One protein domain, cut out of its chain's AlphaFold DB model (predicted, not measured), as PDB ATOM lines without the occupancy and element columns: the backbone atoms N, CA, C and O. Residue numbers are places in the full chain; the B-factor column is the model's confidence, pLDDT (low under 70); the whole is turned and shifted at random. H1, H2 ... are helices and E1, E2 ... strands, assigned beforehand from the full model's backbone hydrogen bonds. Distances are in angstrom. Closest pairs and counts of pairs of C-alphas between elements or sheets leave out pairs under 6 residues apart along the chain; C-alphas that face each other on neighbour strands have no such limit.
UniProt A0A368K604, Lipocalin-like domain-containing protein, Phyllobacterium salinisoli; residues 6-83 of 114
ATOM      1  N   GLY A   6     -33.606  50.806  58.612       95.31
ATOM      2  CA  GLY A   6     -33.042  51.192  57.336       95.31
ATOM      3  C   GLY A   6     -32.882  52.681  57.126       95.31
ATOM      4  O   GLY A   6     -33.217  53.509  57.983       95.31
ATOM      5  N   LYS A   7     -32.375  53.007  55.940       96.94
ATOM      6  CA  LYS A   7     -32.318  54.358  55.386       96.94
ATOM      7  C   LYS A   7     -32.689  54.317  53.909       96.94
ATOM      8  O   LYS A   7     -32.190  53.473  53.173       96.94
ATOM      9  N   LEU A   8     -33.508  55.281  53.511       97.44
ATOM     10  CA  LEU A   8     -33.799  55.618  52.126       97.44
ATOM     11  C   LEU A   8     -33.361  57.064  51.907       97.44
ATOM     12  O   LEU A   8     -33.753  57.959  52.660       97.44
ATOM     13  N   VAL A   9     -32.517  57.282  50.907       97.81
ATOM     14  CA  VAL A   9     -31.985  58.599  50.556       97.81
ATOM     15  C   VAL A   9     -32.260  58.855  49.085       97.81
ATOM     16  O   VAL A   9     -31.968  58.005  48.249       97.81
ATOM     17  N   PHE A  10     -32.768  60.049  48.790       97.19
ATOM     18  CA  PHE A  10     -32.869  60.603  47.444       97.19
ATOM     19  C   PHE A  10     -31.956  61.817  47.343       97.19
ATOM     20  O   PHE A  10     -31.954  62.669  48.235       97.19
ATOM     21  N   THR A  11     -31.187  61.901  46.269       97.81
ATOM     22  CA  THR A  11     -30.320  63.043  45.974       97.81
ATOM     23  C   THR A  11     -30.958  63.937  44.914       97.81
ATOM     24  O   THR A  11     -31.727  63.479  44.070       97.81
ATOM     25  N   SER A  12     -30.624  65.227  44.921       96.56
ATOM     26  CA  SER A  12     -31.190  66.204  43.977       96.56
ATOM     27  C   SER A  12     -30.806  65.958  42.513       96.56
ATOM     28  O   SER A  12     -31.490  66.442  41.618       96.56
ATOM     29  N   ASP A  13     -29.738  65.203  42.251       97.62
ATOM     30  CA  ASP A  13     -29.298  64.782  40.913       97.62
ATOM     31  C   ASP A  13     -29.925  63.445  40.454       97.62
ATOM     32  O   ASP A  13     -29.488  62.823  39.479       97.62
ATOM     33  N   LEU A  14     -31.013  63.047  41.120       98.00
ATOM     34  CA  LEU A  14     -31.879  61.921  40.783       98.00
ATOM     35  C   LEU A  14     -31.279  60.530  41.047       98.00
ATOM     36  O   LEU A  14     -31.598  59.574  40.334       98.00
ATOM     37  N   HIS A  15     -30.452  60.391  42.086       98.62
ATOM     38  CA  HIS A  15     -30.006  59.092  42.594       98.62
ATOM     39  C   HIS A  15     -30.754  58.694  43.861       98.62
ATOM     40  O   HIS A  15     -31.260  59.531  44.609       98.62
ATOM     41  N   PHE A  16     -30.823  57.389  44.104       98.50
ATOM     42  CA  PHE A  16     -31.327  56.859  45.360       98.50
ATOM     43  C   PHE A  16     -30.422  55.755  45.902       98.50
ATOM     44  O   PHE A  16     -29.778  55.026  45.140       98.50
ATOM     45  N   VAL A  17     -30.419  55.618  47.225       98.25
ATOM     46  CA  VAL A  17     -29.934  54.431  47.931       98.25
ATOM     47  C   VAL A  17     -30.955  54.028  48.981       98.25
ATOM     48  O   VAL A  17     -31.484  54.868  49.709       98.25
ATOM     49  N   GLU A  18     -31.210  52.735  49.055       97.44
ATOM     50  CA  GLU A  18     -32.068  52.108  50.039       97.44
ATOM     51  C   GLU A  18     -31.301  50.966  50.698       97.44
ATOM     52  O   GLU A  18     -30.684  50.133  50.027       97.44
ATOM     53  N   PHE A  19     -31.327  50.939  52.023       97.12
ATOM     54  CA  PHE A  19     -30.774  49.854  52.809       97.12
ATOM     55  C   PHE A  19     -31.734  49.490  53.932       97.12
ATOM     56  O   PHE A  19     -32.122  50.354  54.719       97.12
ATOM     57  N   LEU A  20     -32.072  48.209  54.005       94.69
ATOM     58  CA  LEU A  20     -32.901  47.578  55.018       94.69
ATOM     59  C   LEU A  20     -32.111  46.443  55.661       94.69
ATOM     60  O   LEU A  20     -31.417  45.687  54.979       94.69
ATOM     61  N   TYR A  21     -32.246  46.293  56.971       94.44
ATOM     62  CA  TYR A  21     -31.648  45.191  57.704       94.44
ATOM     63  C   TYR A  21     -32.486  44.812  58.922       94.44
ATOM     64  O   TYR A  21     -33.091  45.662  59.580       94.44
ATOM     65  N   ASP A  22     -32.503  43.524  59.245       93.62
ATOM     66  CA  ASP A  22     -32.971  43.042  60.537       93.62
ATOM     67  C   ASP A  22     -31.885  43.316  61.600       93.62
ATOM     68  O   ASP A  22     -30.770  42.800  61.484       93.62
ATOM     69  N   PRO A  23     -32.167  44.115  62.648       92.19
ATOM     70  CA  PRO A  23     -31.177  44.449  63.675       92.19
ATOM     71  C   PRO A  23     -30.738  43.242  64.523       92.19
ATOM     72  O   PRO A  23     -29.817  43.367  65.327       92.19
ATOM     73  N   ARG A  24     -31.388  42.081  64.373       91.62
ATOM     74  CA  ARG A  24     -31.088  40.842  65.106       91.62
ATOM     75  C   ARG A  24     -30.108  39.922  64.373       91.62
ATOM     76  O   ARG A  24     -29.764  38.875  64.916       91.62
ATOM     77  N   ILE A  25     -29.682  40.267  63.154       89.94
ATOM     78  CA  ILE A  25     -28.707  39.466  62.399       89.94
ATOM     79  C   ILE A  25     -27.409  39.355  63.197       89.94
ATOM     80  O   ILE A  25     -26.868  40.351  63.679       89.94
ATOM     81  N   LEU A  26     -26.907  38.127  63.318       89.56
ATOM     82  CA  LEU A  26     -25.664  37.847  64.023       89.56
ATOM     83  C   LEU A  26     -24.454  38.315  63.213       89.56
ATOM     84  O   LEU A  26     -24.445  38.309  61.982       89.56
ATOM     85  N   ARG A  27     -23.402  38.711  63.931       91.81
ATOM     86  CA  ARG A  27     -22.113  39.036  63.321       91.81
ATOM     87  C   ARG A  27     -21.487  37.770  62.746       91.81
ATOM     88  O   ARG A  27     -21.582  36.712  63.353       91.81
ATOM     89  N   ILE A  28     -20.783  37.924  61.627       94.69
ATOM     90  CA  ILE A  28     -19.934  36.869  61.075       94.69
ATOM     91  C   ILE A  28     -18.782  36.593  62.046       94.69
ATOM     92  O   ILE A  28     -18.017  37.509  62.366       94.69
ATOM     93  N   THR A  29     -18.644  35.345  62.496       96.56
ATOM     94  CA  THR A  29     -17.684  34.954  63.541       96.56
ATOM     95  C   THR A  29     -16.232  35.156  63.114       96.56
ATOM     96  O   THR A  29     -15.423  35.630  63.908       96.56
ATOM     97  N   SER A  30     -15.900  34.857  61.854       96.25
ATOM     98  CA  SER A  30     -14.536  35.017  61.324       96.25
ATOM     99  C   SER A  30     -14.075  36.473  61.253       96.25
ATOM    100  O   SER A  30     -12.880  36.724  61.134       96.25
ATOM    101  N   ASN A  31     -15.003  37.436  61.328       93.94
ATOM    102  CA  ASN A  31     -14.743  38.862  61.123       93.94
ATOM    103  C   ASN A  31     -14.125  39.189  59.743       93.94
ATOM    104  O   ASN A  31     -13.594  40.279  59.533       93.94
ATOM    105  N   GLU A  32     -14.240  38.272  58.782       94.00
ATOM    106  CA  GLU A  32     -13.799  38.450  57.404       94.00
ATOM    107  C   GLU A  32     -15.011  38.563  56.481       94.00
ATOM    108  O   GLU A  32     -15.938  37.748  56.512       94.00
ATOM    109  N   ARG A  33     -15.022  39.586  55.622       89.19
ATOM    110  CA  ARG A  33     -16.117  39.771  54.667       89.19
ATOM    111  C   ARG A  33     -16.110  38.629  53.650       89.19
ATOM    112  O   ARG A  33     -15.176  38.510  52.870       89.19
ATOM    113  N   GLY A  34     -17.181  37.836  53.639       89.12
ATOM    114  CA  GLY A  34     -17.295  36.644  52.792       89.12
ATOM    115  C   GLY A  34     -16.655  35.387  53.392       89.12
ATOM    116  O   GLY A  34     -16.819  34.316  52.824       89.12
ATOM    117  N   GLY A  35     -15.994  35.499  54.549       95.19
ATOM    118  CA  GLY A  35     -15.439  34.368  55.296       95.19
ATOM    119  C   GLY A  35     -16.410  33.767  56.313       95.19
ATOM    120  O   GLY A  35     -15.969  33.087  57.236       95.19
ATOM    121  N   GLY A  36     -17.706  34.081  56.231       95.38
ATOM    122  CA  GLY A  36     -18.723  33.464  57.082       95.38
ATOM    123  C   GLY A  36     -19.021  32.033  56.658       95.38
ATOM    124  O   GLY A  36     -18.791  31.655  55.508       95.38
ATOM    125  N   THR A  37     -19.564  31.243  57.577       96.94
ATOM    126  CA  THR A  37     -20.122  29.927  57.241       96.94
ATOM    127  C   THR A  37     -21.320  30.067  56.297       96.94
ATOM    128  O   THR A  37     -21.925  31.137  56.180       96.94
ATOM    129  N   ASP A  38     -21.721  28.973  55.646       96.56
ATOM    130  CA  ASP A  38     -22.908  28.957  54.783       96.56
ATOM    131  C   ASP A  38     -24.177  29.425  55.510       96.56
ATOM    132  O   ASP A  38     -25.024  30.091  54.916       96.56
ATOM    133  N   GLU A  39     -24.320  29.080  56.792       95.62
ATOM    134  CA  GLU A  39     -25.453  29.504  57.615       95.62
ATOM    135  C   GLU A  39     -25.405  31.006  57.906       95.62
ATOM    136  O   GLU A  39     -26.395  31.706  57.684       95.62
ATOM    137  N   GLU A  40     -24.247  31.518  58.323       96.12
ATOM    138  CA  GLU A  40     -24.053  32.942  58.611       96.12
ATOM    139  C   GLU A  40     -24.270  33.806  57.360       96.12
ATOM    140  O   GLU A  40     -25.004  34.797  57.403       96.12
ATOM    141  N   ASN A  41     -23.698  33.411  56.218       95.19
ATOM    142  CA  ASN A  41     -23.856  34.129  54.953       95.19
ATOM    143  C   ASN A  41     -25.312  34.106  54.473       95.19
ATOM    144  O   ASN A  41     -25.837  35.129  54.028       95.19
ATOM    145  N   ARG A  42     -26.001  32.964  54.593       93.94
ATOM    146  CA  ARG A  42     -27.423  32.857  54.238       93.94
ATOM    147  C   ARG A  42     -28.290  33.726  55.146       93.94
ATOM    148  O   ARG A  42     -29.192  34.391  54.643       93.94
ATOM    149  N   GLY A  43     -28.001  33.762  56.446       93.38
ATOM    150  CA  GLY A  43     -28.671  34.641  57.405       93.38
ATOM    151  C   GLY A  43     -28.467  36.123  57.078       93.38
ATOM    152  O   GLY A  43     -29.436  36.881  57.035       93.38
ATOM    153  N   ALA A  44     -27.233  36.526  56.761       93.00
ATOM    154  CA  ALA A  44     -26.918  37.893  56.351       93.00
ATOM    155  C   ALA A  44     -27.662  38.299  55.065       93.00
ATOM    156  O   ALA A  44     -28.230  39.390  54.999       93.00
ATOM    157  N   MET A  45     -27.720  37.412  54.066       92.31
ATOM    158  CA  MET A  45     -28.445  37.664  52.817       92.31
ATOM    159  C   MET A  45     -29.965  37.696  52.999       92.31
ATOM    160  O   MET A  45     -30.634  38.498  52.357       92.31
ATOM    161  N   ALA A  46     -30.523  36.851  53.867       91.25
ATOM    162  CA  ALA A  46     -31.961  36.824  54.134       91.25
ATOM    163  C   ALA A  46     -32.431  38.022  54.972       91.25
ATOM    164  O   ALA A  46     -33.573  38.457  54.844       91.25
ATOM    165  N   GLY A  47     -31.568  38.538  55.849       91.75
ATOM    166  CA  GLY A  47     -31.909  39.625  56.758       91.75
ATOM    167  C   GLY A  47     -31.566  41.025  56.245       91.75
ATOM    168  O   GLY A  47     -31.974  41.997  56.875       91.75
ATOM    169  N   THR A  48     -30.834  41.162  55.135       93.00
ATOM    170  CA  THR A  48     -30.467  42.469  54.571       93.00
ATOM    171  C   THR A  48     -30.950  42.639  53.138       93.00
ATOM    172  O   THR A  48     -30.958  41.706  52.339       93.00
ATOM    173  N   LEU A  49     -31.315  43.867  52.785       93.12
ATOM    174  CA  LEU A  49     -31.647  44.259  51.425       93.12
ATOM    175  C   LEU A  49     -31.037  45.628  51.150       93.12
ATOM    176  O   LEU A  49     -31.290  46.585  51.873       93.12
ATOM    177  N   ALA A  50     -30.220  45.721  50.110       95.75
ATOM    178  CA  ALA A  50     -29.644  46.974  49.649       95.75
ATOM    179  C   ALA A  50     -29.949  47.146  48.168       95.75
ATOM    180  O   ALA A  50     -29.835  46.183  47.408       95.75
ATOM    181  N   LEU A  51     -30.283  48.359  47.748       96.38
ATOM    182  CA  LEU A  51     -30.386  48.718  46.342       96.38
ATOM    183  C   LEU A  51     -30.100  50.200  46.126       96.38
ATOM    184  O   LEU A  51     -30.324  51.042  46.993       96.38
ATOM    185  N   CYS A  52     -29.585  50.528  44.952       98.44
ATOM    186  CA  CYS A  52     -29.317  51.894  44.544       98.44
ATOM    187  C   CYS A  52     -29.536  52.062  43.046       98.44
ATOM    188  O   CYS A  52     -29.567  51.093  42.279       98.44
ATOM    189  N   GLY A  53     -29.668  53.306  42.610       98.62
ATOM    190  CA  GLY A  53     -29.791  53.614  41.196       98.62
ATOM    191  C   GLY A  53     -30.290  55.019  40.946       98.62
ATOM    192  O   GLY A  53     -29.977  55.941  41.697       98.62
ATOM    193  N   ARG A  54     -31.059  55.176  39.869       98.62
ATOM    194  CA  ARG A  54     -31.673  56.450  39.492       98.62
ATOM    195  C   ARG A  54     -33.168  56.411  39.709       98.62
ATOM    196  O   ARG A  54     -33.781  55.379  39.453       98.62
ATOM    197  N   TYR A  55     -33.747  57.527  40.123       98.25
ATOM    198  CA  TYR A  55     -35.195  57.693  40.159       98.25
ATOM    199  C   TYR A  55     -35.652  58.732  39.141       98.25
ATOM    200  O   TYR A  55     -34.860  59.512  38.610       98.25
ATOM    201  N   THR A  56     -36.941  58.714  38.845       98.00
ATOM    202  CA  THR A  56     -37.596  59.701  37.998       98.00
ATOM    203  C   THR A  56     -38.732  60.355  38.764       98.00
ATOM    204  O   THR A  56     -39.300  59.777  39.695       98.00
ATOM    205  N   VAL A  57     -39.058  61.576  38.357       96.94
ATOM    206  CA  VAL A  57     -40.237  62.298  38.826       96.94
ATOM    207  C   VAL A  57     -41.131  62.645  37.643       96.94
ATOM    208  O   VAL A  57     -40.678  62.644  36.499       96.94
ATOM    209  N   ASP A  58     -42.413  62.863  37.897       95.50
ATOM    210  CA  ASP A  58     -43.340  63.408  36.911       95.50
ATOM    211  C   ASP A  58     -43.232  64.942  36.817       95.50
ATOM    212  O   ASP A  58     -42.408  65.577  37.479       95.50
ATOM    213  N   VAL A  59     -44.077  65.548  35.978       95.12
ATOM    214  CA  VAL A  59     -44.129  67.007  35.781       95.12
ATOM    215  C   VAL A  59     -44.475  67.776  37.065       95.12
ATOM    216  O   VAL A  59     -44.107  68.939  37.200       95.12
ATOM    217  N   GLY A  60     -45.158  67.134  38.015       94.12
ATOM    218  CA  GLY A  60     -45.486  67.692  39.325       94.12
ATOM    219  C   GLY A  60     -44.393  67.472  40.373       94.12
ATOM    220  O   GLY A  60     -44.579  67.859  41.525       94.12
ATOM    221  N   GLY A  61     -43.270  66.847  40.006       91.94
ATOM    222  CA  GLY A  61     -42.175  66.528  40.919       91.94
ATOM    223  C   GLY A  61     -42.441  65.319  41.820       91.94
ATOM    224  O   GLY A  61     -41.657  65.065  42.735       91.94
ATOM    225  N   SER A  62     -43.514  64.559  41.580       94.00
ATOM    226  CA  SER A  62     -43.807  63.335  42.332       94.00
ATOM    227  C   SER A  62     -43.014  62.157  41.781       94.00
ATOM    228  O   SER A  62     -42.745  62.093  40.586       94.00
ATOM    229  N   PHE A  63     -42.645  61.206  42.641       96.06
ATOM    230  CA  PHE A  63     -41.941  59.991  42.223       96.06
ATOM    231  C   PHE A  63     -42.724  59.252  41.125       96.06
ATOM    232  O   PHE A  63     -43.892  58.913  41.315       96.06
ATOM    233  N   SER A  64     -42.072  58.970  39.996       96.69
ATOM    234  CA  SER A  64     -42.693  58.311  38.836       96.69
ATOM    235  C   SER A  64     -42.087  56.948  38.497       96.69
ATOM    236  O   SER A  64     -42.646  56.209  37.685       96.69
ATOM    237  N   GLY A  65     -40.972  56.584  39.129       97.00
ATOM    238  CA  GLY A  65     -40.319  55.301  38.918       97.00
ATOM    239  C   GLY A  65     -38.840  55.318  39.276       97.00
ATOM    240  O   GLY A  65     -38.285  56.331  39.710       97.00
ATOM    241  N   ASN A  66     -38.185  54.174  39.101       97.75
ATOM    242  CA  ASN A  66     -36.742  54.070  39.244       97.75
ATOM    243  C   ASN A  66     -36.121  53.017  38.317       97.75
ATOM    244  O   ASN A  66     -36.796  52.183  37.717       97.75
ATOM    245  N   THR A  67     -34.799  53.073  38.211       98.31
ATOM    246  CA  THR A  67     -33.977  52.037  37.591       98.31
ATOM    247  C   THR A  67     -32.928  51.591  38.592       98.31
ATOM    248  O   THR A  67     -32.118  52.406  39.050       98.31
ATOM    249  N   VAL A  68     -32.927  50.304  38.916       98.06
ATOM    250  CA  VAL A  68     -31.966  49.703  39.840       98.06
ATOM    251  C   VAL A  68     -30.631  49.512  39.119       98.06
ATOM    252  O   VAL A  68     -30.556  48.887  38.061       98.06
ATOM    253  N   LYS A  69     -29.558  50.079  39.675       98.38
ATOM    254  CA  LYS A  69     -28.185  49.973  39.149       98.38
ATOM    255  C   LYS A  69     -27.308  49.038  39.971       98.38
ATOM    256  O   LYS A  69     -26.414  48.417  39.409       98.38
ATOM    257  N   GLY A  70     -27.574  48.914  41.266       98.12
ATOM    258  CA  GLY A  70     -26.928  47.947  42.145       98.12
ATOM    259  C   GLY A  70     -27.927  47.414  43.159       98.12
ATOM    260  O   GLY A  70     -28.821  48.147  43.578       98.12
ATOM    261  N   ALA A  71     -27.789  46.145  43.539       96.94
ATOM    262  CA  ALA A  71     -28.628  45.509  44.548       96.94
ATOM    263  C   ALA A  71     -27.890  44.353  45.239       96.94
ATOM    264  O   ALA A  71     -27.033  43.718  44.626       96.94
ATOM    265  N   SER A  72     -28.238  44.057  46.494       94.31
ATOM    266  CA  SER A  72     -27.785  42.838  47.179       94.31
ATOM    267  C   SER A  72     -28.489  41.592  46.636       94.31
ATOM    268  O   SER A  72     -27.881  40.526  46.564       94.31
ATOM    269  N   PHE A  73     -29.738  41.722  46.178       92.56
ATOM    270  CA  PHE A  73     -30.400  40.703  45.371       92.56
ATOM    271  C   PHE A  73     -30.136  40.971  43.886       92.56
ATOM    272  O   PHE A  73     -30.800  41.795  43.257       92.56
ATOM    273  N   LEU A  74     -29.131  40.284  43.337       92.19
ATOM    274  CA  LEU A  74     -28.561  40.575  42.013       92.19
ATOM    275  C   LEU A  74     -29.580  40.539  40.868       92.19
ATOM    276  O   LEU A  74     -29.412  41.256  39.888       92.19
ATOM    277  N   ASN A  75     -30.652  39.759  41.009       93.38
ATOM    278  CA  ASN A  75     -31.690  39.644  39.985       93.38
ATOM    279  C   ASN A  75     -32.482  40.941  39.767       93.38
ATOM    280  O   ASN A  75     -33.177  41.036  38.767       93.38
ATOM    281  N   TRP A  76     -32.393  41.917  40.675       93.25
ATOM    282  CA  TRP A  76     -33.016  43.231  40.494       93.25
ATOM    283  C   TRP A  76     -32.143  44.219  39.721       93.25
ATOM    284  O   TRP A  76     -32.600  45.308  39.385       93.25
ATOM    285  N   ILE A  77     -30.872  43.905  39.456       97.12
ATOM    286  CA  ILE A  77     -29.997  44.819  38.718       97.12
ATOM    287  C   ILE A  77     -30.531  44.981  37.292       97.12
ATOM    288  O   ILE A  77     -30.654  44.012  36.550       97.12
ATOM    289  N   GLY A  78     -30.798  46.227  36.900       97.19
ATOM    290  CA  GLY A  78     -31.382  46.560  35.603       97.19
ATOM    291  C   GLY A  78     -32.905  46.689  35.612       97.19
ATOM    292  O   GLY A  78     -33.443  47.199  34.629       97.19
ATOM    293  N   ASP A  79     -33.587  46.324  36.704       95.44
ATOM    294  CA  ASP A  79     -35.037  46.476  36.808       95.44
ATOM    295  C   ASP A  79     -35.444  47.942  36.645       95.44
ATOM    296  O   ASP A  79     -34.914  48.848  37.303       95.44
ATOM    297  N   VAL A  80     -36.428  48.158  35.776       96.25
ATOM    298  CA  VAL A  80     -37.122  49.434  35.608       96.25
ATOM    299  C   VAL A  80     -38.488  49.292  36.259       96.25
ATOM    300  O   VAL A  80     -39.318  48.510  35.802       96.25
ATOM    301  N   ARG A  81     -38.719  50.042  37.337       93.81
ATOM    302  CA  ARG A  81     -39.964  49.992  38.109       93.81
ATOM    303  C   ARG A  81     -40.725  51.288  37.908       93.81
ATOM    304  O   ARG A  81     -40.231  52.358  38.259       93.81
ATOM    305  N   THR A  82     -41.921  51.191  37.353       94.38
ATOM    306  CA  THR A  82     -42.858  52.307  37.224       94.38
ATOM    307  C   THR A  82     -43.759  52.378  38.457       94.38
ATOM    308  O   THR A  82     -43.650  51.566  39.379       94.38
ATOM    309  N   THR A  83     -44.711  53.308  38.462       91.88
ATOM    310  CA  THR A  83     -45.744  53.398  39.506       91.88
ATOM    311  C   THR A  83     -46.664  52.174  39.591       91.88
ATOM    312  O   THR A  83     -47.415  52.047  40.560       91.88
TER     313      THR A  83
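AT A GLANCE: This is residues 6 to 83 of the 114 residues of the protein "Lipocalin-like domain-containing protein" of Phyllobacterium salinisoli (UniProt A0A368K604). A twisted sheet of five strands, with H1 and the loop of residues 22 to 37 beyond one end, makes a rod spanning 50 by 22 by 19 A. The 78 printed residues run E1 E2 H1 E3 E4 E5; the sheet's order is E1 E2 E3 E4 E5, antiparallel. The class is mixed and the whole loose, with a radius of gyration of the C-alphas of 15.5 A.

HOW THE PARTS SIT: E1, residues 6 to 10, and E2, residues 15 to 21, form a hairpin; N 7 and O 19 are 2.9 A apart, within hydrogen-bond range. H1, residues 38 to 47, has every O i to N i+4 pair within range and only grazes the sheet, with residues 44 to 47. E3, residues 48 to 57, is E2's antiparallel neighbour, with N 18 and O 51 at 2.8 A, and bends by 62 degrees at residue 54. E4, residues 63 to 71, and E5, residues 80 to 82, complete a meander, each the antiparallel neighbour of the strand before; N 56 and O 65, and N 66 and O 81, are at 2.9 A.

IN THESE COORDINATES: E1 begins at C-alpha 6 (-33.042, 51.192, 57.336) and E5 ends at C-alpha 82 (-42.858, 52.307, 37.224). E2 is 20.6 A long, H1 14.1 A, E3 27.1 A.

THE WHOLE: The printed part has no cut; E2 to H1 is a long link. No printed residue is under 70 in pLDDT.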